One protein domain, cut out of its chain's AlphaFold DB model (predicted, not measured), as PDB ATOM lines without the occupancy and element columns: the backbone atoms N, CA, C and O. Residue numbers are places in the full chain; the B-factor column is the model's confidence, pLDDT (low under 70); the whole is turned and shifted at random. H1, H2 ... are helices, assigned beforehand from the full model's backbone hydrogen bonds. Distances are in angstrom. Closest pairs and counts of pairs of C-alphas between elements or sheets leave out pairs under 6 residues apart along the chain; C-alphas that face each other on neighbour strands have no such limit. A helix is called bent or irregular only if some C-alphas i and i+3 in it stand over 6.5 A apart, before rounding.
ATOM      1  N   LYS A   2     127.340 160.578 129.674       80.44
ATOM      2  CA  LYS A   2     128.567 160.562 130.510       80.44
ATOM      3  C   LYS A   2     128.596 159.469 131.594       80.44
ATOM      4  O   LYS A   2     129.639 158.867 131.811       80.44
ATOM      5  N   ALA A   3     127.468 159.190 132.253       86.50
ATOM      6  CA  ALA A   3     127.398 158.160 133.296       86.50
ATOM      7  C   ALA A   3     127.641 156.746 132.743       86.50
ATOM      8  O   ALA A   3     128.473 156.029 133.280       86.50
ATOM      9  N   ALA A   4     126.994 156.390 131.627       88.44
ATOM     10  CA  ALA A   4     127.182 155.092 130.977       88.44
ATOM     11  C   ALA A   4     128.641 154.864 130.551       88.44
ATOM     12  O   ALA A   4     129.190 153.807 130.832       88.44
ATOM     13  N   VAL A   5     129.290 155.880 129.967       91.62
ATOM     14  CA  VAL A   5     130.714 155.817 129.583       91.62
ATOM     15  C   VAL A   5     131.628 155.656 130.802       91.62
ATOM     16  O   VAL A   5     132.580 154.886 130.769       91.62
ATOM     17  N   ARG A   6     131.353 156.363 131.905       90.94
ATOM     18  CA  ARG A   6     132.147 156.212 133.137       90.94
ATOM     19  C   ARG A   6     131.980 154.823 133.741       90.94
ATOM     20  O   ARG A   6     132.969 154.230 134.150       90.94
ATOM     21  N   ILE A   7     130.753 154.306 133.775       93.56
ATOM     22  CA  ILE A   7     130.467 152.968 134.299       93.56
ATOM     23  C   ILE A   7     131.139 151.903 133.428       93.56
ATOM     24  O   ILE A   7     131.784 151.015 133.972       93.56
ATOM     25  N   SER A   8     131.059 152.009 132.096       91.94
ATOM     26  CA  SER A   8     131.713 151.050 131.200       91.94
ATOM     27  C   SER A   8     133.237 151.081 131.329       91.94
ATOM     28  O   SER A   8     133.854 150.021 131.363       91.94
ATOM     29  N   LEU A   9     133.846 152.264 131.472       91.69
ATOM     30  CA  LEU A   9     135.286 152.403 131.714       91.69
ATOM     31  C   LEU A   9     135.712 151.778 133.044       91.69
ATOM     32  O   LEU A   9     136.689 151.037 133.077       91.69
ATOM     33  N   VAL A  10     134.975 152.047 134.126       95.06
ATOM     34  CA  VAL A  10     135.262 151.465 135.447       95.06
ATOM     35  C   VAL A  10     135.130 149.946 135.404       95.06
ATOM     36  O   VAL A  10     136.000 149.245 135.909       95.06
ATOM     37  N   LEU A  11     134.080 149.433 134.763       94.31
ATOM     38  CA  LEU A  11     133.849 147.999 134.637       94.31
ATOM     39  C   LEU A  11     134.940 147.326 133.795       94.31
ATOM     40  O   LEU A  11     135.460 146.287 134.187       94.31
ATOM     41  N   CYS A  12     135.342 147.938 132.680       93.00
ATOM     42  CA  CYS A  12     136.415 147.421 131.833       93.00
ATOM     43  C   CYS A  12     137.764 147.413 132.572       93.00
ATOM     44  O   CYS A  12     138.460 146.400 132.573       93.00
ATOM     45  N   ALA A  13     138.085 148.496 133.288       93.12
ATOM     46  CA  ALA A  13     139.285 148.580 134.116       93.12
ATOM     47  C   ALA A  13     139.290 147.532 135.238       93.12
ATOM     48  O   ALA A  13     140.312 146.888 135.469       93.12
ATOM     49  N   ALA A  14     138.153 147.322 135.907       95.38
ATOM     50  CA  ALA A  14     138.019 146.317 136.955       95.38
ATOM     51  C   ALA A  14     138.216 144.894 136.414       95.38
ATOM     52  O   ALA A  14     138.935 144.107 137.028       95.38
ATOM     53  N   ILE A  15     137.636 144.572 135.253       95.12
ATOM     54  CA  ILE A  15     137.822 143.267 134.607       95.12
ATOM     55  C   ILE A  15     139.290 143.059 134.229       95.12
ATOM     56  O   ILE A  15     139.846 142.013 134.546       95.12
ATOM     57  N   TYR A  16     139.947 144.042 133.607       91.31
ATOM     58  CA  TYR A  16     141.367 143.922 133.260       91.31
ATOM     59  C   TYR A  16     142.269 143.780 134.485       91.31
ATOM     60  O   TYR A  16     143.157 142.929 134.480       91.31
ATOM     61  N   ALA A  17     142.018 144.546 135.549       92.81
ATOM     62  CA  ALA A  17     142.762 144.417 136.796       92.81
ATOM     63  C   ALA A  17     142.568 143.032 137.430       92.81
ATOM     64  O   ALA A  17     143.544 142.412 137.843       92.81
ATOM     65  N   ALA A  18     141.334 142.520 137.459       92.50
ATOM     66  CA  ALA A  18     141.041 141.192 137.986       92.50
ATOM     67  C   ALA A  18     141.728 140.091 137.163       92.50
ATOM     68  O   ALA A  18     142.414 139.247 137.732       92.50
ATOM     69  N   VAL A  19     141.601 140.121 135.832       89.75
ATOM     70  CA  VAL A  19     142.231 139.133 134.939       89.75
ATOM     71  C   VAL A  19     143.754 139.157 135.079       89.75
ATOM     72  O   VAL A  19     144.363 138.098 135.195       89.75
ATOM     73  N   GLY A  20     144.370 140.342 135.134       87.50
ATOM     74  CA  GLY A  20     145.813 140.477 135.337       87.50
ATOM     75  C   GLY A  20     146.269 139.982 136.712       87.50
ATOM     76  O   GLY A  20     147.234 139.229 136.805       87.50
ATOM     77  N   PHE A  21     145.551 140.349 137.777       88.94
ATOM     78  CA  PHE A  21     145.885 139.953 139.145       88.94
ATOM     79  C   PHE A  21     145.768 138.439 139.358       88.94
ATOM     80  O   PHE A  21     146.713 137.807 139.825       88.94
ATOM     81  N   PHE A  22     144.640 137.834 138.974       86.56
ATOM     82  CA  PHE A  22     144.455 136.385 139.094       86.56
ATOM     83  C   PHE A  22     145.346 135.603 138.125       86.56
ATOM     84  O   PHE A  22     145.840 134.540 138.493       86.56
ATOM     85  N   GLY A  23     145.603 136.135 136.925       84.12
ATOM     86  CA  GLY A  23     146.563 135.554 135.987       84.12
ATOM     87  C   GLY A  23     147.972 135.495 136.578       84.12
ATOM     88  O   GLY A  23     148.611 134.446 136.529       84.12
ATOM     89  N   PHE A  24     148.424 136.577 137.218       83.94
ATOM     90  CA  PHE A  24     149.720 136.605 137.890       83.94
ATOM     91  C   PHE A  24     149.775 135.670 139.105       83.94
ATOM     92  O   PHE A  24     150.768 134.983 139.289       83.94
ATOM     93  N   LEU A  25     148.716 135.570 139.916       85.12
ATOM     94  CA  LEU A  25     148.692 134.607 141.028       85.12
ATOM     95  C   LEU A  25     148.750 133.144 140.559       85.12
ATOM     96  O   LEU A  25     149.263 132.298 141.288       85.12
ATOM     97  N   LEU A  26     148.223 132.842 139.368       81.50
ATOM     98  CA  LEU A  26     148.181 131.484 138.826       81.50
ATOM     99  C   LEU A  26     149.520 131.039 138.216       81.50
ATOM    100  O   LEU A  26     149.905 129.883 138.374       81.50
ATOM    101  N   PHE A  27     150.216 131.938 137.516       79.50
ATOM    102  CA  PHE A  27     151.446 131.619 136.776       79.50
ATOM    103  C   PHE A  27     152.720 132.211 137.392       79.50
ATOM    104  O   PHE A  27     153.825 131.780 137.058       79.50
ATOM    105  N   GLY A  28     152.583 133.189 138.287       81.44
ATOM    106  CA  GLY A  28     153.686 133.918 138.901       81.44
ATOM    107  C   GLY A  28     154.610 134.552 137.864       81.44
ATOM    108  O   GLY A  28     154.173 135.098 136.843       81.44
ATOM    109  N   ASP A  29     155.912 134.409 138.102       76.75
ATOM    110  CA  ASP A  29     156.976 134.945 137.247       76.75
ATOM    111  C   ASP A  29     157.083 134.250 135.874       76.75
ATOM    112  O   ASP A  29     157.780 134.739 134.989       76.75
ATOM    113  N   ALA A  30     156.379 133.131 135.656       76.38
ATOM    114  CA  ALA A  30     156.371 132.402 134.384       76.38
ATOM    115  C   ALA A  30     155.262 132.861 133.414       76.38
ATOM    116  O   ALA A  30     154.989 132.182 132.423       76.38
ATOM    117  N   THR A  31     154.607 133.998 133.676       79.25
ATOM    118  CA  THR A  31     153.505 134.502 132.843       79.25
ATOM    119  C   THR A  31     154.002 134.945 131.460       79.25
ATOM    120  O   THR A  31     154.619 135.996 131.314       79.25
ATOM    121  N   MET A  32     153.691 134.175 130.413       79.44
ATOM    122  CA  MET A  32     153.884 134.609 129.025       79.44
ATOM    123  C   MET A  32     152.956 135.756 128.605       79.44
ATOM    124  O   MET A  32     151.844 135.904 129.106       79.44
ATOM    125  N   ALA A  33     153.425 136.525 127.616       79.62
ATOM    126  CA  ALA A  33     152.692 137.609 126.961       79.62
ATOM    127  C   ALA A  33     151.302 137.197 126.448       79.62
ATOM    128  O   ALA A  33     150.357 137.981 126.512       79.62
ATOM    129  N   ASP A  34     151.193 135.973 125.930       82.81
ATOM    130  CA  ASP A  34     149.920 135.320 125.662       82.81
ATOM    131  C   ASP A  34     149.590 134.389 126.831       82.81
ATOM    132  O   ASP A  34     150.193 133.326 127.000       82.81
ATOM    133  N   VAL A  35     148.621 134.798 127.649       79.69
ATOM    134  CA  VAL A  35     148.213 134.041 128.835       79.69
ATOM    135  C   VAL A  35     147.595 132.691 128.447       79.69
ATOM    136  O   VAL A  35     147.746 131.728 129.198       79.69
ATOM    137  N   LEU A  36     146.967 132.566 127.268       80.38
ATOM    138  CA  LEU A  36     146.396 131.292 126.806       80.38
ATOM    139  C   LEU A  36     147.494 130.271 126.476       80.38
ATOM    140  O   LEU A  36     147.287 129.071 126.655       80.38
ATOM    141  N   ALA A  37     148.676 130.728 126.060       79.69
ATOM    142  CA  ALA A  37     149.822 129.854 125.824       79.69
ATOM    143  C   ALA A  37     150.392 129.255 127.127       79.69
ATOM    144  O   ALA A  37     150.965 128.164 127.096       79.69
ATOM    145  N   ASN A  38     150.204 129.911 128.281       77.75
ATOM    146  CA  ASN A  38     150.629 129.350 129.571       77.75
ATOM    147  C   ASN A  38     149.805 128.124 129.969       77.75
ATOM    148  O   ASN A  38     150.373 127.168 130.491       77.75
ATOM    149  N   PHE A  39     148.498 128.116 129.683       75.06
ATOM    150  CA  PHE A  39     147.610 126.999 130.029       75.06
ATOM    151  C   PHE A  39     147.916 125.712 129.251       75.06
ATOM    152  O   PHE A  39     147.655 124.620 129.748       75.06
ATOM    153  N   ASP A  40     148.504 125.831 128.058       72.81
ATOM    154  CA  ASP A  40     148.986 124.689 127.270       72.81
ATOM    155  C   ASP A  40     150.170 123.990 127.966       72.81
ATOM    156  O   ASP A  40     150.233 122.763 128.038       72.81
ATOM    157  N   ARG A  41     151.079 124.776 128.565       64.69
ATOM    158  CA  ARG A  41     152.237 124.262 129.316       64.69
ATOM    159  C   ARG A  41     151.914 123.861 130.752       64.69
ATOM    160  O   ARG A  41     152.555 122.961 131.287       64.69
ATOM    161  N   SER A  42     150.949 124.519 131.387       60.34
ATOM    162  CA  SER A  42     150.612 124.334 132.800       60.34
ATOM    163  C   SER A  42     149.515 123.292 133.034       60.34
ATOM    164  O   SER A  42     148.802 123.376 134.035       60.34
ATOM    165  N   SER A  43     149.353 122.310 132.146       54.09
ATOM    166  CA  SER A  43     148.338 121.247 132.244       54.09
ATOM    167  C   SER A  43     148.373 120.447 133.566       54.09
ATOM    168  O   SER A  43     147.446 119.697 133.855       54.09
ATOM    169  N   GLY A  44     149.381 120.664 134.424       53.06
ATOM    170  CA  GLY A  44     149.449 120.175 135.807       53.06
ATOM    171  C   GLY A  44     148.765 121.034 136.891       53.06
ATOM    172  O   GLY A  44     148.712 120.593 138.034       53.06
ATOM    173  N   ALA A  45     148.230 122.225 136.595       56.62
ATOM    174  CA  ALA A  45     147.678 123.151 137.603       56.62
ATOM    175  C   ALA A  45     146.214 122.867 138.027       56.62
ATOM    176  O   ALA A  45     145.590 123.688 138.696       56.62
ATOM    177  N   GLY A  46     145.637 121.724 137.636       61.94
ATOM    178  CA  GLY A  46     144.281 121.319 138.045       61.94
ATOM    179  C   GLY A  46     143.129 122.004 137.296       61.94
ATOM    180  O   GLY A  46     141.968 121.803 137.649       61.94
ATOM    181  N   VAL A  47     143.415 122.786 136.251       67.56
ATOM    182  CA  VAL A  47     142.384 123.353 135.366       67.56
ATOM    183  C   VAL A  47     141.901 122.272 134.390       67.56
ATOM    184  O   VAL A  47     142.736 121.627 133.752       67.56
ATOM    185  N   PRO A  48     140.580 122.062 134.223       74.38
ATOM    186  CA  PRO A  48     140.069 121.092 133.262       74.38
ATOM    187  C   PRO A  48     140.527 121.444 131.843       74.38
ATOM    188  O   PRO A  48     140.245 122.538 131.352       74.38
TER     189      PRO A  48
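This is residues 2 to 48 of the 185 residues of the protein "Putative sodium-coupled neutral amino acid transporter 6 isoform X1" of Panicum miliaceum (UniProt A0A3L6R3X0). One long helix, H1, makes the length of this domain: its residues 2 to 18 stick out as an arm, and its other end, kinked, joins a small compact head with the short helix H2 and an unnamed tail, residues 42 to 48. The printed part has 47 residues with two named helices, H1 then H2, and no named strand; its class is all helix. The whole is only just loose, close to extended, with a radius of gyration of the C-alphas of 14.3 A, and it spans 45 by 22 by 15 A.

Start with H1, residues 2 to 30, and look near residue 24, where it has a kink of 58 degrees. H1 is irregular: C-alphas 26 and 29 are 9.6 A apart, and its line is a rough one. Next look at H2, residues 35 to 41, which is close to H1 but not clearly touching it; their closest C-alphas, those of Gly 23 and Val 35, are 7.5 A apart. The two run the same way at a shallow tilt of 25 degrees. Along the backbone, 23 of 25 O i to N i+4 pairs are within hydrogen-bond range in H1; in H2 it is 0 of 3, beside 3 of 4 O i to N i+3 pairs.

Find C-alpha 2 at (128.567, 160.562, 130.510); from there H1 runs 39.8 A to C-alpha 30 at (156.371, 132.402, 134.384). H2 runs from Val 35 to Arg 41 and ends with C-alpha 41 at (152.237, 124.262, 129.316).

The two C-alphas farthest apart, those of Lys 2 and Gly 44, are 45.8 A apart. Without residues 2 to 18, which stand free, the body spans 20 by 15 by 15 A. The link from H1 to H2 is tight, and the printed part has no cut. The mean pLDDT of the printed part is 81.7; look at residues 41 to 47 for values under 70.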